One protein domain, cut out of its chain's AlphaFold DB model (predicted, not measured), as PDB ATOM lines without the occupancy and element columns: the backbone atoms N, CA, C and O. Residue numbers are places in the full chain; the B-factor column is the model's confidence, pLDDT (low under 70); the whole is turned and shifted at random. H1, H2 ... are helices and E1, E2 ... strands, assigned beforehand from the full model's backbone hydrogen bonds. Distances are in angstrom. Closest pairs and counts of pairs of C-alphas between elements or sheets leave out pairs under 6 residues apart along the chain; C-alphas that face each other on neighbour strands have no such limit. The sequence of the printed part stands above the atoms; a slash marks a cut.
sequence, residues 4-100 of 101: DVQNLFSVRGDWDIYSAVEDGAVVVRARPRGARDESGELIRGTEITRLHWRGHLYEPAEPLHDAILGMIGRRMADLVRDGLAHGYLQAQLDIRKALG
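Overview. This is residues 4 to 100 of the 101 residues of an uncharacterized protein of Methylobacterium sp. YL-MPn6-2016 (UniProt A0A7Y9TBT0). A twisted sheet of three strands has the long helix H1 over one face, and the shorter H2 folds back beside the last part of H1, off the sheet. Of the long link from E3 to H1, residues 56 to 62 stick out. The printed part has 97 residues, with named strands E1, E2 and E3 followed by named helices H1 and H2; the sheet runs E1 - E2 - E3, a meander, each strand the antiparallel neighbour of the one before. The class is mixed, helices and strands, in two layers, H1 on one face of the sheet. The whole is compact, with a radius of gyration of the C-alphas of 14.2 A, and flat, spanning 41 by 36 by 20 A.

Arrangement. Look first at residues 4 to 5, paired antiparallel with residues 49 to 50 of E3, residues 46 to 52. E1, residues 15 to 22, and E2, residues 25 to 32, form a hairpin, with N 18 and O 29 at 2.9 A, within hydrogen-bond range. E2 and E3 form another, with N 28 and O 49 at 2.9 A. H1, residues 66 to 86, lies over E1 and E2 at a height over the sheet of 8.2 A; its closest C-alphas to E1 are Gly 73 and Ser 19, 5.0 A. H2, residues 88 to 98, touches H1 at residues 76 to 84 alone, with a shallow tilt of 34 degrees, only just short of steep, opposite ways: a helical hairpin. Their closest C-alphas are Gly 83 and Ala 91, 3.9 A. In both helices every O i to N i+4 pair is within hydrogen-bond range.

Along the chain. Find C-alpha 15 at (5.593, 38.499, -12.936); E1 runs 20.6 A, E2 22.8 A and E3 17.1 A. H1 covers 30.1 A and H2 15.1 A, ending at C-alpha 98, (14.979, 51.585, 4.189).

Size, cuts and confidence. The C-alphas of Glu 38 and Tyr 58, the farthest apart, are 42.8 A apart. The printed part has no cut; the links E2 to E3 and E3 to H1 are long. Confidence is under 70 at residues 4 to 12, 53 to 66 and 83 to 100.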
ATOM      1  N   ASP A   4      17.878  55.313  -9.525       53.94
ATOM      2  CA  ASP A   4      16.979  55.466 -10.655       53.94
ATOM      3  C   ASP A   4      15.918  54.362 -10.609       53.94
ATOM      4  O   ASP A   4      16.203  53.160 -10.520       53.94
ATOM      5  N   VAL A   5      14.668  54.801 -10.576       56.16
ATOM      6  CA  VAL A   5      13.474  53.965 -10.569       56.16
ATOM      7  C   VAL A   5      12.759  54.288 -11.863       56.16
ATOM      8  O   VAL A   5      12.010  55.259 -11.939       56.16
ATOM      9  N   GLN A   6      13.010  53.484 -12.889       56.94
ATOM     10  CA  GLN A   6      12.481  53.785 -14.214       56.94
ATOM     11  C   GLN A   6      11.100  53.170 -14.437       56.94
ATOM     12  O   GLN A   6      10.278  53.774 -15.116       56.94
ATOM     13  N   ASN A   7      10.796  52.007 -13.842       53.34
ATOM     14  CA  ASN A   7       9.636  51.221 -14.283       53.34
ATOM     15  C   ASN A   7       8.857  50.510 -13.171       53.34
ATOM     16  O   ASN A   7       8.224  49.486 -13.448       53.34
ATOM     17  N   LEU A   8       8.853  51.031 -11.933       52.88
ATOM     18  CA  LEU A   8       8.089  50.401 -10.841       52.88
ATOM     19  C   LEU A   8       6.629  50.159 -11.269       52.88
ATOM     20  O   LEU A   8       6.153  49.047 -11.121       52.88
ATOM     21  N   PHE A   9       5.989  51.109 -11.955       51.56
ATOM     22  CA  PHE A   9       4.573  51.060 -12.363       51.56
ATOM     23  C   PHE A   9       4.196  49.987 -13.406       51.56
ATOM     24  O   PHE A   9       3.012  49.775 -13.656       51.56
ATOM     25  N   SER A  10       5.171  49.348 -14.060       56.41
ATOM     26  CA  SER A  10       4.924  48.425 -15.183       56.41
ATOM     27  C   SER A  10       4.726  46.964 -14.763       56.41
ATOM     28  O   SER A  10       4.416  46.109 -15.596       56.41
ATOM     29  N   VAL A  11       4.905  46.666 -13.475       59.94
ATOM     30  CA  VAL A  11       5.008  45.295 -12.974       59.94
ATOM     31  C   VAL A  11       3.633  44.763 -12.569       59.94
ATOM     32  O   VAL A  11       2.862  45.435 -11.881       59.94
ATOM     33  N   ARG A  12       3.321  43.540 -13.011       67.50
ATOM     34  CA  ARG A  12       2.047  42.845 -12.771       67.50
ATOM     35  C   ARG A  12       2.233  41.688 -11.782       67.50
ATOM     36  O   ARG A  12       3.332  41.165 -11.634       67.50
ATOM     37  N   GLY A  13       1.161  41.277 -11.102       70.44
ATOM     38  CA  GLY A  13       1.217  40.230 -10.064       70.44
ATOM     39  C   GLY A  13       1.601  38.829 -10.569       70.44
ATOM     40  O   GLY A  13       2.003  37.973  -9.783       70.44
ATOM     41  N   ASP A  14       1.513  38.594 -11.876       81.25
ATOM     42  CA  ASP A  14       1.923  37.366 -12.565       81.25
ATOM     43  C   ASP A  14       3.400  37.378 -13.004       81.25
ATOM     44  O   ASP A  14       3.831  36.500 -13.749       81.25
ATOM     45  N   TRP A  15       4.185  38.368 -12.571       87.06
ATOM     46  CA  TRP A  15       5.593  38.499 -12.936       87.06
ATOM     47  C   TRP A  15       6.516  38.008 -11.818       87.06
ATOM     48  O   TRP A  15       6.247  38.164 -10.627       87.06
ATOM     49  N   ASP A  16       7.647  37.437 -12.217       89.00
ATOM     50  CA  ASP A  16       8.747  37.108 -11.326       89.00
ATOM     51  C   ASP A  16       9.675  38.319 -11.213       89.00
ATOM     52  O   ASP A  16      10.261  38.767 -12.204       89.00
ATOM     53  N   ILE A  17       9.825  38.836  -9.992       88.12
ATOM     54  CA  ILE A  17      10.774  39.905  -9.661       88.12
ATOM     55  C   ILE A  17      12.059  39.272  -9.139       88.12
ATOM     56  O   ILE A  17      12.013  38.437  -8.233       88.12
ATOM     57  N   TYR A  18      13.206  39.679  -9.673       89.50
ATOM     58  CA  TYR A  18      14.513  39.158  -9.287       89.50
ATOM     59  C   TYR A  18      15.588  40.244  -9.362       89.50
ATOM     60  O   TYR A  18      15.380  41.300  -9.957       89.50
ATOM     61  N   SER A  19      16.738  39.990  -8.743       89.62
ATOM     62  CA  SER A  19      17.899  40.879  -8.820       89.62
ATOM     63  C   SER A  19      19.063  40.212  -9.540       89.62
ATOM     64  O   SER A  19      19.192  38.988  -9.531       89.62
ATOM     65  N   ALA A  20      19.901  41.033 -10.161       88.81
ATOM     66  CA  ALA A  20      21.158  40.644 -10.776       88.81
ATOM     67  C   ALA A  20      22.223  41.707 -10.481       88.81
ATOM     68  O   ALA A  20      21.896  42.876 -10.264       88.81
ATOM     69  N   VAL A  21      23.492  41.304 -10.478       82.44
ATOM     70  CA  VAL A  21      24.620  42.239 -10.439       82.44
ATOM     71  C   VAL A  21      25.109  42.423 -11.871       82.44
ATOM     72  O   VAL A  21      25.522  41.461 -12.511       82.44
ATOM     73  N   GLU A  22      25.031  43.648 -12.380       83.06
ATOM     74  CA  GLU A  22      25.418  44.006 -13.748       83.06
ATOM     75  C   GLU A  22      26.323  45.241 -13.691       83.06
ATOM     76  O   GLU A  22      25.945  46.250 -13.099       83.06
ATOM     77  N   ASP A  23      27.522  45.166 -14.274       76.94
ATOM     78  CA  ASP A  23      28.457  46.298 -14.405       76.94
ATOM     79  C   ASP A  23      28.784  47.040 -13.091       76.94
ATOM     80  O   ASP A  23      29.017  48.249 -13.066       76.94
ATOM     81  N   GLY A  24      28.800  46.328 -11.959       71.38
ATOM     82  CA  GLY A  24      29.002  46.957 -10.648       71.38
ATOM     83  C   GLY A  24      27.796  47.782 -10.179       71.38
ATOM     84  O   GLY A  24      27.950  48.759  -9.445       71.38
ATOM     85  N   ALA A  25      26.594  47.389 -10.595       77.75
ATOM     86  CA  ALA A  25      25.322  47.867 -10.082       77.75
ATOM     87  C   ALA A  25      24.431  46.679  -9.702       77.75
ATOM     88  O   ALA A  25      24.503  45.605 -10.299       77.75
ATOM     89  N   VAL A  26      23.574  46.881  -8.705       82.62
ATOM     90  CA  VAL A  26      22.489  45.945  -8.401       82.62
ATOM     91  C   VAL A  26      21.284  46.365  -9.228       82.62
ATOM     92  O   VAL A  26      20.825  47.501  -9.123       82.62
ATOM     93  N   VAL A  27      20.775  45.457 -10.050       86.62
ATOM     94  CA  VAL A  27      19.648  45.704 -10.949       86.62
ATOM     95  C   VAL A  27      18.493  44.808 -10.542       86.62
ATOM     96  O   VAL A  27      18.646  43.590 -10.469       86.62
ATOM     97  N   VAL A  28      17.328  45.398 -10.291       87.56
ATOM     98  CA  VAL A  28      16.085  44.652 -10.081       87.56
ATOM     99  C   VAL A  28      15.325  44.608 -11.394       87.56
ATOM    100  O   VAL A  28      15.085  45.641 -12.024       87.56
ATOM    101  N   ARG A  29      14.937  43.404 -11.804       90.50
ATOM    102  CA  ARG A  29      14.215  43.131 -13.043       90.50
ATOM    103  C   ARG A  29      12.921  42.387 -12.757       90.50
ATOM    104  O   ARG A  29      12.811  41.681 -11.755       90.50
ATOM    105  N   ALA A  30      11.962  42.522 -13.663       88.94
ATOM    106  CA  ALA A  30      10.761  41.704 -13.664       88.94
ATOM    107  C   ALA A  30      10.493  41.118 -15.049       88.94
ATOM    108  O   ALA A  30      10.743  41.756 -16.071       88.94
ATOM    109  N   ARG A  31       9.978  39.892 -15.074       90.69
ATOM    110  CA  ARG A  31       9.545  39.192 -16.291       90.69
ATOM    111  C   ARG A  31       8.250  38.433 -16.022       90.69
ATOM    112  O   ARG A  31       8.047  38.046 -14.873       90.69
ATOM    113  N   PRO A  32       7.414  38.146 -17.032       89.44
ATOM    114  CA  PRO A  32       6.279  37.250 -16.843       89.44
ATOM    115  C   PRO A  32       6.746  35.894 -16.302       89.44
ATOM    116  O   PRO A  32       7.813  35.397 -16.685       89.44
ATOM    117  N   ARG A  33       5.970  35.307 -15.388       88.94
ATOM    118  CA  ARG A  33       6.368  34.075 -14.708       88.94
ATOM    119  C   ARG A  33       6.604  32.945 -15.700       88.94
ATOM    120  O   ARG A  33       5.751  32.636 -16.526       88.94
ATOM    121  N   GLY A  34       7.776  32.323 -15.601       89.31
ATOM    122  CA  GLY A  34       8.170  31.219 -16.477       89.31
ATOM    123  C   GLY A  34       8.409  31.599 -17.943       89.31
ATOM    124  O   GLY A  34       8.569  30.695 -18.760       89.31
ATOM    125  N   ALA A  35       8.454  32.892 -18.289       90.88
ATOM    126  CA  ALA A  35       8.739  33.324 -19.653       90.88
ATOM    127  C   ALA A  35      10.142  32.881 -20.091       90.88
ATOM    128  O   ALA A  35      11.137  33.153 -19.408       90.88
ATOM    129  N   ARG A  36      10.202  32.205 -21.241       93.06
ATOM    130  CA  ARG A  36      11.415  31.637 -21.836       93.06
ATOM    131  C   ARG A  36      11.601  32.126 -23.269       93.06
ATOM    132  O   ARG A  36      10.619  32.476 -23.922       93.06
ATOM    133  N   ASP A  37      12.847  32.207 -23.712       92.88
ATOM    134  CA  ASP A  37      13.196  32.531 -25.094       92.88
ATOM    135  C   ASP A  37      13.090  31.296 -26.006       92.88
ATOM    136  O   ASP A  37      12.675  30.214 -25.584       92.88
ATOM    137  N   GLU A  38      13.466  31.461 -27.275       92.06
ATOM    138  CA  GLU A  38      13.446  30.397 -28.287       92.06
ATOM    139  C   GLU A  38      14.375  29.217 -27.951       92.06
ATOM    140  O   GLU A  38      14.154  28.108 -28.433       92.06
ATOM    141  N   SER A  39      15.388  29.428 -27.105       92.00
ATOM    142  CA  SER A  39      16.298  28.380 -26.630       92.00
ATOM    143  C   SER A  39      15.766  27.633 -25.402       92.00
ATOM    144  O   SER A  39      16.339  26.627 -24.985       92.00
ATOM    145  N   GLY A  40      14.646  28.092 -24.835       89.06
ATOM    146  CA  GLY A  40      14.068  27.549 -23.613       89.06
ATOM    147  C   GLY A  40      14.685  28.125 -22.339       89.06
ATOM    148  O   GLY A  40      14.298  27.701 -21.250       89.06
ATOM    149  N   GLU A  41      15.586  29.100 -22.426       92.88
ATOM    150  CA  GLU A  41      16.160  29.782 -21.266       92.88
ATOM    151  C   GLU A  41      15.239  30.887 -20.764       92.88
ATOM    152  O   GLU A  41      14.442  31.446 -21.513       92.88
ATOM    153  N   LEU A  42      15.296  31.199 -19.467       91.06
ATOM    154  CA  LEU A  42      14.426  32.235 -18.909       91.06
ATOM    155  C   LEU A  42      14.798  33.607 -19.479       91.06
ATOM    156  O   LEU A  42      15.939  34.047 -19.334       91.06
ATOM    157  N   ILE A  43      13.817  34.323 -20.036       91.69
ATOM    158  CA  ILE A  43      14.086  35.616 -20.672       91.69
ATOM    159  C   ILE A  43      14.667  36.618 -19.674       91.69
ATOM    160  O   ILE A  43      14.363  36.602 -18.470       91.69
ATOM    161  N   ARG A  44      15.460  37.558 -20.191       90.12
ATOM    162  CA  ARG A  44      15.874  38.735 -19.432       90.12
ATOM    163  C   ARG A  44      14.675  39.666 -19.248       90.12
ATOM    164  O   ARG A  44      14.059  40.097 -20.216       90.12
ATOM    165  N   GLY A  45      14.356  39.969 -17.996       88.81
ATOM    166  CA  GLY A  45      13.261  40.859 -17.628       88.81
ATOM    167  C   GLY A  45      13.569  42.343 -17.821       88.81
ATOM    168  O   GLY A  45      14.731  42.767 -17.894       88.81
ATOM    169  N   THR A  46      12.502  43.136 -17.827       88.12
ATOM    170  CA  THR A  46      12.536  44.600 -17.847       88.12
ATOM    171  C   THR A  46      13.147  45.128 -16.555       88.12
ATOM    172  O   THR A  46      12.843  44.639 -15.469       88.12
ATOM    173  N   GLU A  47      14.013  46.130 -16.670       86.88
ATOM    174  CA  GLU A  47      14.637  46.794 -15.527       86.88
ATOM    175  C   GLU A  47      13.628  47.675 -14.788       86.88
ATOM    176  O   GLU A  47      13.015  48.559 -15.383       86.88
ATOM    177  N   ILE A  48      13.461  47.426 -13.490       80.81
ATOM    178  CA  ILE A  48      12.565  48.176 -12.604       80.81
ATOM    179  C   ILE A  48      13.323  49.318 -11.934       80.81
ATOM    180  O   ILE A  48      12.867  50.465 -11.923       80.81
ATOM    181  N   THR A  49      14.466  48.981 -11.338       79.62
ATOM    182  CA  THR A  49      15.328  49.916 -10.624       79.62
ATOM    183  C   THR A  49      16.767  49.428 -10.641       79.62
ATOM    184  O   THR A  49      17.038  48.224 -10.712       79.62
ATOM    185  N   ARG A  50      17.681  50.388 -10.541       82.12
ATOM    186  CA  ARG A  50      19.115  50.169 -10.482       82.12
ATOM    187  C   ARG A  50      19.711  50.942  -9.321       82.12
ATOM    188  O   ARG A  50      19.476  52.138  -9.155       82.12
ATOM    189  N   LEU A  51      20.536  50.248  -8.551       76.88
ATOM    190  CA  LEU A  51      21.407  50.835  -7.551       76.88
ATOM    191  C   LEU A  51      22.848  50.815  -8.064       76.88
ATOM    192  O   LEU A  51      23.506  49.772  -8.096       76.88
ATOM    193  N   HIS A  52      23.350  51.993  -8.421       72.50
ATOM    194  CA  HIS A  52      24.767  52.205  -8.681       72.50
ATOM    195  C   HIS A  52      25.516  52.287  -7.347       72.50
ATOM    196  O   HIS A  52      25.358  53.258  -6.609       72.50
ATOM    197  N   TRP A  53      26.331  51.283  -7.015       67.38
ATOM    198  CA  TRP A  53      27.098  51.288  -5.761       67.38
ATOM    199  C   TRP A  53      28.514  51.850  -5.934       67.38
ATOM    200  O   TRP A  53      29.016  52.516  -5.026       67.38
ATOM    201  N   ARG A  54      29.131  51.657  -7.113       59.16
ATOM    202  CA  ARG A  54      30.520  52.066  -7.412       59.16
ATOM    203  C   ARG A  54      30.822  53.553  -7.190       59.16
ATOM    204  O   ARG A  54      31.969  53.888  -6.943       59.16
ATOM    205  N   GLY A  55      29.828  54.440  -7.265       52.34
ATOM    206  CA  GLY A  55      30.024  55.884  -7.070       52.34
ATOM    207  C   GLY A  55      29.787  56.397  -5.645       52.34
ATOM    208  O   GLY A  55      29.852  57.605  -5.426       52.34
ATOM    209  N   HIS A  56      29.412  55.535  -4.690       51.97
ATOM    210  CA  HIS A  56      28.809  55.993  -3.427       51.97
ATOM    211  C   HIS A  56      29.286  55.300  -2.158       51.97
ATOM    212  O   HIS A  56      29.047  55.820  -1.071       51.97
ATOM    213  N   LEU A  57      29.972  54.171  -2.275       49.69
ATOM    214  CA  LEU A  57      30.845  53.712  -1.208       49.69
ATOM    215  C   LEU A  57      32.191  54.362  -1.508       49.69
ATOM    216  O   LEU A  57      32.686  54.197  -2.621       49.69
ATOM    217  N   TYR A  58      32.713  55.165  -0.568       43.88
ATOM    218  CA  TYR A  58      34.136  55.535  -0.525       43.88
ATOM    219  C   TYR A  58      34.910  54.338  -1.051       43.88
ATOM    220  O   TYR A  58      34.704  53.287  -0.445       43.88
ATOM    221  N   GLU A  59      35.627  54.483  -2.179       48.12
ATOM    222  CA  GLU A  59      36.298  53.397  -2.915       48.12
ATOM    223  C   GLU A  59      36.540  52.220  -1.981       48.12
ATOM    224  O   GLU A  59      37.440  52.301  -1.138       48.12
ATOM    225  N   PRO A  60      35.653  51.208  -1.981       50.62
ATOM    226  CA  PRO A  60      35.772  50.183  -0.975       50.62
ATOM    227  C   PRO A  60      37.121  49.533  -1.257       50.62
ATOM    228  O   PRO A  60      37.391  49.135  -2.392       50.62
ATOM    229  N   ALA A  61      37.997  49.539  -0.248       49.72
ATOM    230  CA  ALA A  61      39.388  49.099  -0.379       49.72
ATOM    231  C   ALA A  61      39.486  47.674  -0.953       49.72
ATOM    232  O   ALA A  61      40.509  47.282  -1.508       49.72
ATOM    233  N   GLU A  62      38.382  46.934  -0.860       53.34
ATOM    234  CA  GLU A  62      38.144  45.650  -1.484       53.34
ATOM    235  C   GLU A  62      36.804  45.683  -2.239       53.34
ATOM    236  O   GLU A  62      35.862  46.353  -1.796       53.34
ATOM    237  N   PRO A  63      36.666  44.971  -3.373       58.59
ATOM    238  CA  PRO A  63      35.372  44.819  -4.029       58.59
ATOM    239  C   PRO A  63      34.343  44.305  -3.018       58.59
ATOM    240  O   PRO A  63      34.612  43.340  -2.302       58.59
ATOM    241  N   LEU A  64      33.163  44.938  -2.943       62.16
ATOM    242  CA  LEU A  64      32.086  44.395  -2.117       62.16
ATOM    243  C   LEU A  64      31.851  42.952  -2.525       62.16
ATOM    244  O   LEU A  64      31.518  42.685  -3.678       62.16
ATOM    245  N   HIS A  65      32.018  42.048  -1.563       68.12
ATOM    246  CA  HIS A  65      31.810  40.629  -1.777       68.12
ATOM    247  C   HIS A  65      30.461  40.390  -2.458       68.12
ATOM    248  O   HIS A  65      29.430  40.906  -2.012       68.12
ATOM    249  N   ASP A  66      30.458  39.549  -3.492       68.50
ATOM    250  CA  ASP A  66      29.265  39.195  -4.269       68.50
ATOM    251  C   ASP A  66      28.095  38.738  -3.383       68.50
ATOM    252  O   ASP A  66      26.930  38.976  -3.696       68.50
ATOM    253  N   ALA A  67      28.393  38.145  -2.223       72.19
ATOM    254  CA  ALA A  67      27.402  37.774  -1.218       72.19
ATOM    255  C   ALA A  67      26.634  38.983  -0.648       72.19
ATOM    256  O   ALA A  67      25.411  38.917  -0.505       72.19
ATOM    257  N   ILE A  68      27.325  40.092  -0.354       74.56
ATOM    258  CA  ILE A  68      26.721  41.333   0.152       74.56
ATOM    259  C   ILE A  68      25.870  41.974  -0.944       74.56
ATOM    260  O   ILE A  68      24.720  42.335  -0.695       74.56
ATOM    261  N   LEU A  69      26.392  42.047  -2.170       74.38
ATOM    262  CA  LEU A  69      25.638  42.556  -3.319       74.38
ATOM    263  C   LEU A  69      24.386  41.709  -3.586       74.38
ATOM    264  O   LEU A  69      23.304  42.251  -3.812       74.38
ATOM    265  N   GLY A  70      24.497  40.385  -3.464       78.00
ATOM    266  CA  GLY A  70      23.370  39.464  -3.560       78.00
ATOM    267  C   GLY A  70      22.336  39.654  -2.445       78.00
ATOM    268  O   GLY A  70      21.136  39.578  -2.710       78.00
ATOM    269  N   MET A  71      22.760  39.930  -1.206       81.69
ATOM    270  CA  MET A  71      21.839  40.266  -0.108       81.69
ATOM    271  C   MET A  71      21.077  41.563  -0.383       81.69
ATOM    272  O   MET A  71      19.853  41.586  -0.240       81.69
ATOM    273  N   ILE A  72      21.781  42.615  -0.812       79.44
ATOM    274  CA  ILE A  72      21.178  43.906  -1.166       79.44
ATOM    275  C   ILE A  72      20.169  43.713  -2.300       79.44
ATOM    276  O   ILE A  72      19.026  44.149  -2.185       79.44
ATOM    277  N   GLY A  73      20.549  42.990  -3.357       82.19
ATOM    278  CA  GLY A  73      19.666  42.697  -4.483       82.19
ATOM    279  C   GLY A  73      18.401  41.945  -4.085       82.19
ATOM    280  O   GLY A  73      17.306  42.335  -4.497       82.19
ATOM    281  N   ARG A  74      18.513  40.903  -3.249       86.06
ATOM    282  CA  ARG A  74      17.337  40.191  -2.724       86.06
ATOM    283  C   ARG A  74      16.422  41.130  -1.949       86.06
ATOM    284  O   ARG A  74      15.229  41.165  -2.234       86.06
ATOM    285  N   ARG A  75      16.984  41.947  -1.054       83.88
ATOM    286  CA  ARG A  75      16.191  42.892  -0.265       83.88
ATOM    287  C   ARG A  75      15.492  43.931  -1.141       83.88
ATOM    288  O   ARG A  75      14.332  44.234  -0.899       83.88
ATOM    289  N   MET A  76      16.163  44.450  -2.168       80.81
ATOM    290  CA  MET A  76      15.542  45.372  -3.123       80.81
ATOM    291  C   MET A  76      14.396  44.706  -3.895       80.81
ATOM    292  O   MET A  76      13.343  45.314  -4.060       80.81
ATOM    293  N   ALA A  77      14.570  43.458  -4.341       83.62
ATOM    294  CA  ALA A  77      13.507  42.706  -5.005       83.62
ATOM    295  C   ALA A  77      12.300  42.475  -4.079       83.62
ATOM    296  O   ALA A  77      11.164  42.621  -4.526       83.62
ATOM    297  N   ASP A  78      12.536  42.168  -2.799       83.56
ATOM    298  CA  ASP A  78      11.475  42.026  -1.795       83.56
ATOM    299  C   ASP A  78      10.698  43.335  -1.615       83.56
ATOM    300  O   ASP A  78       9.476  43.324  -1.694       83.56
ATOM    301  N   LEU A  79      11.389  44.475  -1.494       78.12
ATOM    302  CA  LEU A  79      10.735  45.783  -1.369       78.12
ATOM    303  C   LEU A  79       9.856  46.123  -2.583       78.12
ATOM    304  O   LEU A  79       8.791  46.717  -2.432       78.12
ATOM    305  N   VAL A  80      10.267  45.729  -3.793       77.44
ATOM    306  CA  VAL A  80       9.427  45.900  -4.988       77.44
ATOM    307  C   VAL A  80       8.184  45.003  -4.923       77.44
ATOM    308  O   VAL A  80       7.095  45.460  -5.272       77.44
ATOM    309  N   ARG A  81       8.308  43.754  -4.452       78.50
ATOM    310  CA  ARG A  81       7.156  42.851  -4.262       78.50
ATOM    311  C   ARG A  81       6.191  43.380  -3.204       78.50
ATOM    312  O   ARG A  81       4.988  43.421  -3.451       78.50
ATOM    313  N   ASP A  82       6.713  43.827  -2.066       75.31
ATOM    314  CA  ASP A  82       5.920  44.428  -0.991       75.31
ATOM    315  C   ASP A  82       5.184  45.666  -1.503       75.31
ATOM    316  O   ASP A  82       4.002  45.871  -1.216       75.31
ATOM    317  N   GLY A  83       5.858  46.440  -2.350       69.62
ATOM    318  CA  GLY A  83       5.294  47.600  -3.004       69.62
ATOM    319  C   GLY A  83       4.118  47.333  -3.935       69.62
ATOM    320  O   GLY A  83       3.173  48.122  -3.979       69.62
ATOM    321  N   LEU A  84       4.150  46.207  -4.651       69.50
ATOM    322  CA  LEU A  84       3.010  45.737  -5.438       69.50
ATOM    323  C   LEU A  84       1.821  45.373  -4.549       69.50
ATOM    324  O   LEU A  84       0.685  45.690  -4.893       69.50
ATOM    325  N   ALA A  85       2.079  44.715  -3.418       68.75
ATOM    326  CA  ALA A  85       1.034  44.236  -2.520       68.75
ATOM    327  C   ALA A  85       0.325  45.369  -1.755       68.75
ATOM    328  O   ALA A  85      -0.871  45.267  -1.495       68.75
ATOM    329  N   HIS A  86       1.038  46.451  -1.418       64.69
ATOM    330  CA  HIS A  86       0.532  47.527  -0.551       64.69
ATOM    331  C   HIS A  86       0.176  48.827  -1.290       64.69
ATOM    332  O   HIS A  86      -0.278  49.789  -0.671       64.69
ATOM    333  N   GLY A  87       0.354  48.868  -2.611       61.78
ATOM    334  CA  GLY A  87       0.179  50.076  -3.409       61.78
ATOM    335  C   GLY A  87       1.464  50.905  -3.494       61.78
ATOM    336  O   GLY A  87       2.145  51.187  -2.506       61.78
ATOM    337  N   TYR A  88       1.784  51.330  -4.716       63.69
ATOM    338  CA  TYR A  88       3.074  51.902  -5.117       63.69
ATOM    339  C   TYR A  88       3.570  53.109  -4.307       63.69
ATOM    340  O   TYR A  88       4.779  53.323  -4.216       63.69
ATOM    341  N   LEU A  89       2.670  53.899  -3.715       59.88
ATOM    342  CA  LEU A  89       3.055  55.052  -2.898       59.88
ATOM    343  C   LEU A  89       3.741  54.610  -1.597       59.88
ATOM    344  O   LEU A  89       4.772  55.167  -1.220       59.88
ATOM    345  N   GLN A  90       3.212  53.568  -0.950       60.53
ATOM    346  CA  GLN A  90       3.785  53.007   0.271       60.53
ATOM    347  C   GLN A  90       5.120  52.311  -0.029       60.53
ATOM    348  O   GLN A  90       6.087  52.512   0.696       60.53
ATOM    349  N   ALA A  91       5.219  51.622  -1.173       59.53
ATOM    350  CA  ALA A  91       6.461  51.034  -1.682       59.53
ATOM    351  C   ALA A  91       7.614  52.036  -1.777       59.53
ATOM    352  O   ALA A  91       8.732  51.773  -1.339       59.53
ATOM    353  N   GLN A  92       7.349  53.194  -2.391       59.75
ATOM    354  CA  GLN A  92       8.351  54.237  -2.572       59.75
ATOM    355  C   GLN A  92       8.767  54.843  -1.233       59.75
ATOM    356  O   GLN A  92       9.948  55.137  -1.052       59.75
ATOM    357  N   LEU A  93       7.825  55.011  -0.300       61.53
ATOM    358  CA  LEU A  93       8.113  55.471   1.058       61.53
ATOM    359  C   LEU A  93       8.950  54.447   1.834       61.53
ATOM    360  O   LEU A  93       9.914  54.835   2.485       61.53
ATOM    361  N   ASP A  94       8.642  53.156   1.720       61.59
ATOM    362  CA  ASP A  94       9.367  52.089   2.412       61.59
ATOM    363  C   ASP A  94      10.769  51.884   1.829       61.59
ATOM    364  O   ASP A  94      11.727  51.716   2.585       61.59
ATOM    365  N   ILE A  95      10.919  51.982   0.504       62.16
ATOM    366  CA  ILE A  95      12.222  52.004  -0.170       62.16
ATOM    367  C   ILE A  95      13.021  53.222   0.298       62.16
ATOM    368  O   ILE A  95      14.145  53.058   0.758       62.16
ATOM    369  N   ARG A  96      12.454  54.435   0.261       60.28
ATOM    370  CA  ARG A  96      13.140  55.646   0.749       60.28
ATOM    371  C   ARG A  96      13.564  55.513   2.212       60.28
ATOM    372  O   ARG A  96      14.736  55.705   2.523       60.28
ATOM    373  N   LYS A  97      12.664  55.047   3.080       66.19
ATOM    374  CA  LYS A  97      12.921  54.829   4.509       66.19
ATOM    375  C   LYS A  97      13.999  53.775   4.765       66.19
ATOM    376  O   LYS A  97      14.878  54.006   5.589       66.19
ATOM    377  N   ALA A  98      13.963  52.637   4.069       57.97
ATOM    378  CA  ALA A  98      14.979  51.585   4.189       57.97
ATOM    379  C   ALA A  98      16.373  52.063   3.752       57.97
ATOM    380  O   ALA A  98      17.381  51.491   4.162       57.97
ATOM    381  N   LEU A  99      16.416  53.111   2.932       55.00
ATOM    382  CA  LEU A  99      17.625  53.703   2.380       55.00
ATOM    383  C   LEU A  99      18.044  55.004   3.088       55.00
ATOM    384  O   LEU A  99      19.064  55.579   2.716       55.00
ATOM    385  N   GLY A 100      17.296  55.452   4.105       52.56
ATOM    386  CA  GLY A 100      17.589  56.668   4.876       52.56
ATOM    387  C   GLY A 100      17.351  57.985   4.124       52.56
ATOM    388  O   GLY A 100      18.036  58.966   4.411       52.56
TER     389      GLY A 100